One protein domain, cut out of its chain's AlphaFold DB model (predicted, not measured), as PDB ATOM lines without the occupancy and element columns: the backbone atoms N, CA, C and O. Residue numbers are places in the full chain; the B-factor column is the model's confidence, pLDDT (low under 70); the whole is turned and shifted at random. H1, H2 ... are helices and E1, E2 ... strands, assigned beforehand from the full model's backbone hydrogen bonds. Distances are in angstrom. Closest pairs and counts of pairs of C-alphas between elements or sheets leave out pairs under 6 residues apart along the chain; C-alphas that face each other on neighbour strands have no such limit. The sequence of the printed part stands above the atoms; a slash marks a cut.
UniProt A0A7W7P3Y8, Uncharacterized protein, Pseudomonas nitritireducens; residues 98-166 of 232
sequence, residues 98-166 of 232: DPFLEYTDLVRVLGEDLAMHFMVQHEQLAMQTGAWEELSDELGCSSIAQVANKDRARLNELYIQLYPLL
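What this domain is: This is residues 98 to 166 of the 232 residues of an uncharacterized protein of Pseudomonas nitritireducens (UniProt A0A7W7P3Y8). Short helices, mostly crossed, form a compact body, with H1, H2, H5 and H6 at one side of it and a tiny two-stranded pair, E1 with E2, joining the early and late parts of the printed stretch at another. H3 packs next to E2, while H4 and H7 lie toward opposite ends of the long axis. The printed part has 69 residues with seven named helices and two named strands in the order E1 H1 H2 H3 H4 H5 H6 E2 H7; the sheet, E1 - E2, is antiparallel and the class is mostly helix. The whole is compact, with a radius of gyration of the C-alphas of 10.9 A and spans of 30 by 21 by 17 A.

Where its parts are: E1, residues 100 to 102, begins at C-alpha 100 (116.138, -8.146, 98.308) and is 6.6 A long. H1, residues 103 to 110, measures 10.4 A, and H2, residues 112 to 121, measures 14.1 A. H3, residues 123 to 127, spans 6.1 A. H4, residues 130 to 139, is 14.2 A long and ends at C-alpha 139 (98.012, -21.505, 101.834). H5, residues 144 to 150, is 10.0 A long, and H6, residues 152 to 157, is 10.3 A long. E2, residues 159 to 161, measures 7.1 A. H7, residues 162 to 166, is 6.7 A long and ends at C-alpha 166 (125.897, -11.481, 103.988).

How they stand to each other: H5 is the hub, touching H2, H4 and H6. It touches H6 at a steep tilt of 48 degrees, opposite ways, with the closest C-alphas, Ala 148 and Leu 155, 6.7 A apart. H5 and H2 only just touch, with 3 pairs of C-alphas within 8 A; the closest, Val 120 and Ile 144, are 6.0 A apart. H5 and H4 also only just touch, with 3 such pairs, the closest C-alphas being Leu 139 and Val 147 at 7.3 A. H1 touches H2 at a steep tilt of 62 degrees, the closest C-alphas, Leu 106 and Ala 115, being 5.0 A apart. H1 touches H6 about perpendicular, at 74 degrees, with the closest C-alphas, Tyr 103 and Asn 156, 5.3 A apart. E1 and E2 are antiparallel neighbours; N 101 and O 160 are 2.8 A apart and N 160 and O 101 are 3.0 A apart, both within hydrogen-bond range. The closest C-alphas of H3 and E2, Ala 126 and Ile 160, are 4.9 A apart. H7 touches no helix; its closest C-alpha to E1 is Leu 162, 5.2 A from that of Phe 100. In H1, H2, H3, H4, H5 and H7 every O i to N i+4 pair is within hydrogen-bond range; H6 has 0 of 2, but 3 of 3 O i to N i+3 pairs.

The domain as a whole: The two C-alphas farthest apart, those of Glu 138 and Leu 166, are 30.6 A apart. The printed part has no cut, and the links between its named elements are tight. The mean pLDDT of the printed part is 97.1, and no printed residue is under 70.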
ATOM      1  N   ASP A  98     118.458  -3.507  93.791       95.19
ATOM      2  CA  ASP A  98     117.573  -4.335  94.613       95.19
ATOM      3  C   ASP A  98     118.242  -4.759  95.938       95.19
ATOM      4  O   ASP A  98     119.303  -5.396  95.913       95.19
ATOM      5  N   PRO A  99     117.674  -4.400  97.108       95.12
ATOM      6  CA  PRO A  99     118.163  -4.856  98.408       95.12
ATOM      7  C   PRO A  99     117.670  -6.264  98.797       95.12
ATOM      8  O   PRO A  99     118.074  -6.776  99.848       95.12
ATOM      9  N   PHE A 100     116.769  -6.864  98.016       96.25
ATOM     10  CA  PHE A 100     116.138  -8.146  98.308       96.25
ATOM     11  C   PHE A 100     116.708  -9.270  97.456       96.25
ATOM     12  O   PHE A 100     117.150  -9.057  96.337       96.25
ATOM     13  N   LEU A 101     116.681 -10.482  97.990       96.50
ATOM     14  CA  LEU A 101     117.078 -11.693  97.298       96.50
ATOM     15  C   LEU A 101     115.864 -12.607  97.156       96.50
ATOM     16  O   LEU A 101     115.264 -12.986  98.166       96.50
ATOM     17  N   GLU A 102     115.514 -12.959  95.922       97.31
ATOM     18  CA  GLU A 102     114.448 -13.921  95.651       97.31
ATOM     19  C   GLU A 102     114.921 -15.356  95.929       97.31
ATOM     20  O   GLU A 102     116.107 -15.687  95.809       97.31
ATOM     21  N   TYR A 103     113.984 -16.256  96.240       97.88
ATOM     22  CA  TYR A 103     114.309 -17.680  96.366       97.88
ATOM     23  C   TYR A 103     114.940 -18.252  95.085       97.88
ATOM     24  O   TYR A 103     115.872 -19.053  95.141       97.88
ATOM     25  N   THR A 104     114.479 -17.793  93.922       97.75
ATOM     26  CA  THR A 104     115.000 -18.195  92.608       97.75
ATOM     27  C   THR A 104     116.482 -17.836  92.438       97.75
ATOM     28  O   THR A 104     117.252 -18.630  91.885       97.75
ATOM     29  N   ASP A 105     116.914 -16.685  92.958       97.38
ATOM     30  CA  ASP A 105     118.315 -16.266  92.947       97.38
ATOM     31  C   ASP A 105     119.175 -17.139  93.866       97.38
ATOM     32  O   ASP A 105     120.279 -17.532  93.474       97.38
ATOM     33  N   LEU A 106     118.662 -17.503  95.048       97.38
ATOM     34  CA  LEU A 106     119.332 -18.454  95.942       97.38
ATOM     35  C   LEU A 106     119.529 -19.810  95.262       97.38
ATOM     36  O   LEU A 106     120.641 -20.338  95.269       97.38
ATOM     37  N   VAL A 107     118.486 -20.355  94.628       98.06
ATOM     38  CA  VAL A 107     118.558 -21.643  93.916       98.06
ATOM     39  C   VAL A 107     119.571 -21.581  92.773       98.06
ATOM     40  O   VAL A 107     120.353 -22.515  92.597       98.06
ATOM     41  N   ARG A 108     119.619 -20.475  92.021       97.56
ATOM     42  CA  ARG A 108     120.601 -20.287  90.941       97.56
ATOM     43  C   ARG A 108     122.043 -20.333  91.452       97.56
ATOM     44  O   ARG A 108     122.904 -20.884  90.770       97.56
ATOM     45  N   VAL A 109     122.308 -19.725  92.606       97.44
ATOM     46  CA  VAL A 109     123.664 -19.553  93.151       97.44
ATOM     47  C   VAL A 109     124.126 -20.770  93.952       97.44
ATOM     48  O   VAL A 109     125.300 -21.134  93.870       97.44
ATOM     49  N   LEU A 110     123.220 -21.397  94.707       96.94
ATOM     50  CA  LEU A 110     123.531 -22.426  95.706       96.94
ATOM     51  C   LEU A 110     122.980 -23.817  95.367       96.94
ATOM     52  O   LEU A 110     123.414 -24.808  95.954       96.94
ATOM     53  N   GLY A 111     122.024 -23.906  94.444       97.38
ATOM     54  CA  GLY A 111     121.190 -25.090  94.262       97.38
ATOM     55  C   GLY A 111     120.042 -25.168  95.274       97.38
ATOM     56  O   GLY A 111     120.021 -24.475  96.289       97.38
ATOM     57  N   GLU A 112     119.073 -26.033  94.976       96.62
ATOM     58  CA  GLU A 112     117.794 -26.145  95.694       96.62
ATOM     59  C   GLU A 112     117.957 -26.410  97.200       96.62
ATOM     60  O   GLU A 112     117.347 -25.728  98.024       96.62
ATOM     61  N   ASP A 113     118.788 -27.391  97.565       96.81
ATOM     62  CA  ASP A 113     118.892 -27.869  98.948       96.81
ATOM     63  C   ASP A 113     119.481 -26.799  99.875       96.81
ATOM     64  O   ASP A 113     118.945 -26.531 100.953       96.81
ATOM     65  N   LEU A 114     120.556 -26.135  99.436       97.50
ATOM     66  CA  LEU A 114     121.182 -25.047 100.188       97.50
ATOM     67  C   LEU A 114     120.313 -23.785 100.188       97.50
ATOM     68  O   LEU A 114     120.214 -23.119 101.217       97.50
ATOM     69  N   ALA A 115     119.630 -23.480  99.080       97.75
ATOM     70  CA  ALA A 115     118.671 -22.380  99.036       97.75
ATOM     71  C   ALA A 115     117.537 -22.582 100.055       97.75
ATOM     72  O   ALA A 115     117.213 -21.666 100.809       97.75
ATOM     73  N   MET A 116     116.967 -23.790 100.124       97.38
ATOM     74  CA  MET A 116     115.944 -24.140 101.112       97.38
ATOM     75  C   MET A 116     116.479 -24.030 102.539       97.38
ATOM     76  O   MET A 116     115.807 -23.469 103.403       97.38
ATOM     77  N   HIS A 117     117.681 -24.555 102.786       97.50
ATOM     78  CA  HIS A 117     118.318 -24.495 104.097       97.50
ATOM     79  C   HIS A 117     118.402 -23.053 104.612       97.50
ATOM     80  O   HIS A 117     117.889 -22.769 105.696       97.50
ATOM     81  N   PHE A 118     118.951 -22.134 103.812       97.75
ATOM     82  CA  PHE A 118     119.076 -20.734 104.218       97.75
ATOM     83  C   PHE A 118     117.732 -20.002 104.283       97.75
ATOM     84  O   PHE A 118     117.546 -19.192 105.188       97.75
ATOM     85  N   MET A 119     116.767 -20.315 103.412       96.94
ATOM     86  CA  MET A 119     115.416 -19.747 103.525       96.94
ATOM     87  C   MET A 119     114.712 -20.146 104.820       96.94
ATOM     88  O   MET A 119     114.013 -19.325 105.406       96.94
ATOM     89  N   VAL A 120     114.880 -21.388 105.277       97.19
ATOM     90  CA  VAL A 120     114.303 -21.850 106.548       97.19
ATOM     91  C   VAL A 120     115.071 -21.269 107.733       97.19
ATOM     92  O   VAL A 120     114.454 -20.786 108.678       97.19
ATOM     93  N   GLN A 121     116.405 -21.268 107.683       97.19
ATOM     94  CA  GLN A 121     117.247 -20.690 108.735       97.19
ATOM     95  C   GLN A 121     116.938 -19.205 108.968       97.19
ATOM     96  O   GLN A 121     116.903 -18.752 110.111       97.19
ATOM     97  N   HIS A 122     116.667 -18.467 107.889       97.19
ATOM     98  CA  HIS A 122     116.366 -17.037 107.908       97.19
ATOM     99  C   HIS A 122     114.881 -16.736 107.669       97.19
ATOM    100  O   HIS A 122     114.537 -15.641 107.221       97.19
ATOM    101  N   GLU A 123     113.978 -17.673 107.982       97.44
ATOM    102  CA  GLU A 123     112.559 -17.561 107.602       97.44
ATOM    103  C   GLU A 123     111.883 -16.297 108.135       97.44
ATOM    104  O   GLU A 123     111.024 -15.726 107.469       97.44
ATOM    105  N   GLN A 124     112.318 -15.801 109.295       97.38
ATOM    106  CA  GLN A 124     111.780 -14.576 109.884       97.38
ATOM    107  C   GLN A 124     111.955 -13.358 108.968       97.38
ATOM    108  O   GLN A 124     111.115 -12.462 108.992       97.38
ATOM    109  N   LEU A 125     112.999 -13.330 108.131       96.31
ATOM    110  CA  LEU A 125     113.198 -12.264 107.147       96.31
ATOM    111  C   LEU A 125     112.130 -12.310 106.051       96.31
ATOM    112  O   LEU A 125     111.629 -11.262 105.651       96.31
ATOM    113  N   ALA A 126     111.758 -13.510 105.595       96.94
ATOM    114  CA  ALA A 126     110.689 -13.695 104.614       96.94
ATOM    115  C   ALA A 126     109.334 -13.372 105.242       96.94
ATOM    116  O   ALA A 126     108.514 -12.684 104.636       96.94
ATOM    117  N   MET A 127     109.126 -13.804 106.489       97.12
ATOM    118  CA  MET A 127     107.867 -13.644 107.212       97.12
ATOM    119  C   MET A 127     107.498 -12.189 107.530       97.12
ATOM    120  O   MET A 127     106.358 -11.900 107.879       97.12
ATOM    121  N   GLN A 128     108.451 -11.269 107.395       95.94
ATOM    122  CA  GLN A 128     108.252  -9.827 107.565       95.94
ATOM    123  C   GLN A 128     107.917  -9.103 106.247       95.94
ATOM    124  O   GLN A 128     107.928  -7.871 106.202       95.94
ATOM    125  N   THR A 129     107.640  -9.839 105.166       96.62
ATOM    126  CA  THR A 129     107.305  -9.280 103.847       96.62
ATOM    127  C   THR A 129     105.810  -9.378 103.542       96.62
ATOM    128  O   THR A 129     105.120 -10.269 104.031       96.62
ATOM    129  N   GLY A 130     105.316  -8.491 102.671       97.50
ATOM    130  CA  GLY A 130     103.939  -8.576 102.168       97.50
ATOM    131  C   GLY A 130     103.690  -9.829 101.321       97.50
ATOM    132  O   GLY A 130     102.612 -10.405 101.392       97.50
ATOM    133  N   ALA A 131     104.704 -10.311 100.591       97.31
ATOM    134  CA  ALA A 131     104.604 -11.562  99.834       97.31
ATOM    135  C   ALA A 131     104.343 -12.767 100.747       97.31
ATOM    136  O   ALA A 131     103.536 -13.634 100.417       97.31
ATOM    137  N   TRP A 132     104.983 -12.808 101.920       98.06
ATOM    138  CA  TRP A 132     104.666 -13.823 102.916       98.06
ATOM    139  C   TRP A 132     103.253 -13.669 103.474       98.06
ATOM    140  O   TRP A 132     102.554 -14.672 103.568       98.06
ATOM    141  N   GLU A 133     102.834 -12.457 103.847       97.94
ATOM    142  CA  GLU A 133     101.487 -12.212 104.383       97.94
ATOM    143  C   GLU A 133     100.416 -12.784 103.441       97.94
ATOM    144  O   GLU A 133      99.641 -13.651 103.843       97.94
ATOM    145  N   GLU A 134     100.472 -12.420 102.157       97.69
ATOM    146  CA  GLU A 134      99.542 -12.906 101.133       97.69
ATOM    147  C   GLU A 134      99.610 -14.433 100.943       97.69
ATOM    148  O   GLU A 134      98.581 -15.116 100.958       97.69
ATOM    149  N   LEU A 135     100.819 -14.991 100.796       97.50
ATOM    150  CA  LEU A 135     101.005 -16.419 100.528       97.50
ATOM    151  C   LEU A 135     100.604 -17.299 101.721       97.50
ATOM    152  O   LEU A 135     100.019 -18.374 101.551       97.50
ATOM    153  N   SER A 136     100.948 -16.861 102.931       97.50
ATOM    154  CA  SER A 136     100.686 -17.585 104.173       97.50
ATOM    155  C   SER A 136      99.189 -17.690 104.456       97.50
ATOM    156  O   SER A 136      98.729 -18.772 104.829       97.50
ATOM    157  N   ASP A 137      98.424 -16.635 104.167       97.19
ATOM    158  CA  ASP A 137      96.964 -16.627 104.253       97.19
ATOM    159  C   ASP A 137      96.321 -17.515 103.177       97.19
ATOM    160  O   ASP A 137      95.443 -18.325 103.489       97.19
ATOM    161  N   GLU A 138      96.780 -17.429 101.921       97.88
ATOM    162  CA  GLU A 138      96.264 -18.252 100.816       97.88
ATOM    163  C   GLU A 138      96.466 -19.752 101.084       97.88
ATOM    164  O   GLU A 138      95.567 -20.578 100.879       97.88
ATOM    165  N   LEU A 139      97.655 -20.119 101.567       97.00
ATOM    166  CA  LEU A 139      98.012 -21.505 101.834       97.00
ATOM    167  C   LEU A 139      97.654 -21.962 103.253       97.00
ATOM    168  O   LEU A 139      97.708 -23.167 103.511       97.00
ATOM    169  N   GLY A 140      97.267 -21.071 104.165       97.69
ATOM    170  CA  GLY A 140      97.079 -21.399 105.580       97.69
ATOM    171  C   GLY A 140      98.345 -21.988 106.214       97.69
ATOM    172  O   GLY A 140      98.267 -22.992 106.927       97.69
ATOM    173  N   CYS A 141      99.510 -21.421 105.890       97.88
ATOM    174  CA  CYS A 141     100.820 -21.861 106.369       97.88
ATOM    175  C   CYS A 141     101.389 -20.875 107.397       97.88
ATOM    176  O   CYS A 141     101.191 -19.674 107.291       97.88
ATOM    177  N   SER A 142     102.139 -21.375 108.379       97.38
ATOM    178  CA  SER A 142     102.774 -20.568 109.430       97.38
ATOM    179  C   SER A 142     104.304 -20.566 109.371       97.38
ATOM    180  O   SER A 142     104.934 -19.982 110.247       97.38
ATOM    181  N   SER A 143     104.903 -21.269 108.406       98.06
ATOM    182  CA  SER A 143     106.356 -21.306 108.201       98.06
ATOM    183  C   SER A 143     106.731 -21.616 106.753       98.06
ATOM    184  O   SER A 143     105.938 -22.194 105.997       98.06
ATOM    185  N   ILE A 144     107.972 -21.297 106.386       97.50
ATOM    186  CA  ILE A 144     108.512 -21.553 105.041       97.50
ATOM    187  C   ILE A 144     108.547 -23.056 104.745       97.50
ATOM    188  O   ILE A 144     108.178 -23.497 103.656       97.50
ATOM    189  N   ALA A 145     108.889 -23.873 105.745       97.62
ATOM    190  CA  ALA A 145     108.884 -25.328 105.616       97.62
ATOM    191  C   ALA A 145     107.482 -25.899 105.316       97.62
ATOM    192  O   ALA A 145     107.356 -26.898 104.608       97.62
ATOM    193  N   GLN A 146     106.411 -25.282 105.828       98.06
ATOM    194  CA  GLN A 146     105.047 -25.706 105.495       98.06
ATOM    195  C   GLN A 146     104.685 -25.372 104.046       98.06
ATOM    196  O   GLN A 146     104.111 -26.227 103.371       98.06
ATOM    197  N   VAL A 147     105.074 -24.190 103.553       97.69
ATOM    198  CA  VAL A 147     104.918 -23.828 102.134       97.69
ATOM    199  C   VAL A 147     105.658 -24.840 101.259       97.69
ATOM    200  O   VAL A 147     105.046 -25.448 100.388       97.69
ATOM    201  N   ALA A 148     106.923 -25.130 101.572       96.44
ATOM    202  CA  ALA A 148     107.741 -26.104 100.850       96.44
ATOM    203  C   ALA A 148     107.117 -27.510 100.762       96.44
ATOM    204  O   ALA A 148     107.283 -28.200  99.755       96.44
ATOM    205  N   ASN A 149     106.423 -27.945 101.820       97.19
ATOM    206  CA  ASN A 149     105.753 -29.246 101.879       97.19
ATOM    207  C   ASN A 149     104.404 -29.262 101.151       97.19
ATOM    208  O   ASN A 149     103.990 -30.314 100.662       97.19
ATOM    209  N   LYS A 150     103.698 -28.128 101.120       97.50
ATOM    210  CA  LYS A 150     102.362 -28.022 100.529       97.50
ATOM    211  C   LYS A 150     102.422 -27.718  99.036       97.50
ATOM    212  O   LYS A 150     101.771 -28.404  98.254       97.50
ATOM    213  N   ASP A 151     103.199 -26.707  98.664       96.94
ATOM    214  CA  ASP A 151     103.454 -26.318  97.284       96.94
ATOM    215  C   ASP A 151     104.818 -25.623  97.175       96.94
ATOM    216  O   ASP A 151     104.962 -24.414  97.358       96.94
ATOM    217  N   ARG A 152     105.844 -26.419  96.861       95.25
ATOM    218  CA  ARG A 152     107.225 -25.941  96.758       95.25
ATOM    219  C   ARG A 152     107.406 -24.853  95.700       95.25
ATOM    220  O   ARG A 152     108.253 -23.987  95.880       95.25
ATOM    221  N   ALA A 153     106.622 -24.870  94.621       96.88
ATOM    222  CA  ALA A 153     106.783 -23.898  93.542       96.88
ATOM    223  C   ALA A 153     106.477 -22.463  94.003       96.88
ATOM    224  O   ALA A 153     107.069 -21.520  93.480       96.88
ATOM    225  N   ARG A 154     105.614 -22.309  95.018       97.62
ATOM    226  CA  ARG A 154     105.243 -21.011  95.599       97.62
ATOM    227  C   ARG A 154     106.377 -20.346  96.379       97.62
ATOM    228  O   ARG A 154     106.307 -19.154  96.648       97.62
ATOM    229  N   LEU A 155     107.452 -21.069  96.709       97.44
ATOM    230  CA  LEU A 155     108.641 -20.453  97.311       97.44
ATOM    231  C   LEU A 155     109.285 -19.416  96.388       97.44
ATOM    232  O   LEU A 155     109.903 -18.481  96.880       97.44
ATOM    233  N   ASN A 156     109.092 -19.537  95.070       97.62
ATOM    234  CA  ASN A 156     109.586 -18.572  94.088       97.62
ATOM    235  C   ASN A 156     108.933 -17.183  94.208       97.62
ATOM    236  O   ASN A 156     109.428 -16.242  93.601       97.62
ATOM    237  N   GLU A 157     107.837 -17.045  94.959       97.69
ATOM    238  CA  GLU A 157     107.195 -15.752  95.242       97.69
ATOM    239  C   GLU A 157     107.797 -15.049  96.460       97.69
ATOM    240  O   GLU A 157     107.481 -13.891  96.732       97.69
ATOM    241  N   LEU A 158     108.647 -15.746  97.216       98.31
ATOM    242  CA  LEU A 158     109.230 -15.228  98.440       98.31
ATOM    243  C   LEU A 158     110.605 -14.623  98.184       98.31
ATOM    244  O   LEU A 158     111.417 -15.121  97.399       98.31
ATOM    245  N   TYR A 159     110.870 -13.561  98.932       97.69
ATOM    246  CA  TYR A 159     112.136 -12.853  98.942       97.69
ATOM    247  C   TYR A 159     112.497 -12.458 100.374       97.69
ATOM    248  O   TYR A 159     111.637 -12.357 101.252       97.69
ATOM    249  N   ILE A 160     113.785 -12.227 100.610       97.19
ATOM    250  CA  ILE A 160     114.325 -11.781 101.899       97.19
ATOM    251  C   ILE A 160     115.272 -10.608 101.699       97.19
ATOM    252  O   ILE A 160     115.764 -10.381 100.601       97.19
ATOM    253  N   GLN A 161     115.543  -9.832 102.748       94.69
ATOM    254  CA  GLN A 161     116.613  -8.835 102.671       94.69
ATOM    255  C   GLN A 161     117.958  -9.548 102.502       94.69
ATOM    256  O   GLN A 161     118.219 -10.536 103.184       94.69
ATOM    257  N   LEU A 162     118.810  -9.051 101.602       96.00
ATOM    258  CA  LEU A 162     120.080  -9.704 101.284       96.00
ATOM    259  C   LEU A 162     121.137  -9.499 102.379       96.00
ATOM    260  O   LEU A 162     121.882 -10.423 102.695       96.00
ATOM    261  N   TYR A 163     121.226  -8.304 102.972       94.25
ATOM    262  CA  TYR A 163     122.340  -7.985 103.874       94.25
ATOM    263  C   TYR A 163     122.469  -8.920 105.097       94.25
ATOM    264  O   TYR A 163     123.608  -9.273 105.396       94.25
ATOM    265  N   PRO A 164     121.390  -9.391 105.765       94.44
ATOM    266  CA  PRO A 164     121.531 -10.286 106.914       94.44
ATOM    267  C   PRO A 164     122.165 -11.632 106.546       94.44
ATOM    268  O   PRO A 164     122.916 -12.191 107.337       94.44
ATOM    269  N   LEU A 165     121.927 -12.130 105.325       96.50
ATOM    270  CA  LEU A 165     122.613 -13.318 104.813       96.50
ATOM    271  C   LEU A 165     124.113 -13.056 104.634       96.50
ATOM    272  O   LEU A 165     124.939 -13.918 104.905       96.50
ATOM    273  N   LEU A 166     124.491 -11.854 104.192       96.31
ATOM    274  CA  LEU A 166     125.897 -11.481 103.988       96.31
ATOM    275  C   LEU A 166     126.661 -11.228 105.301       96.31
ATOM    276  O   LEU A 166     127.890 -11.081 105.275       96.31
TER     277      LEU A 166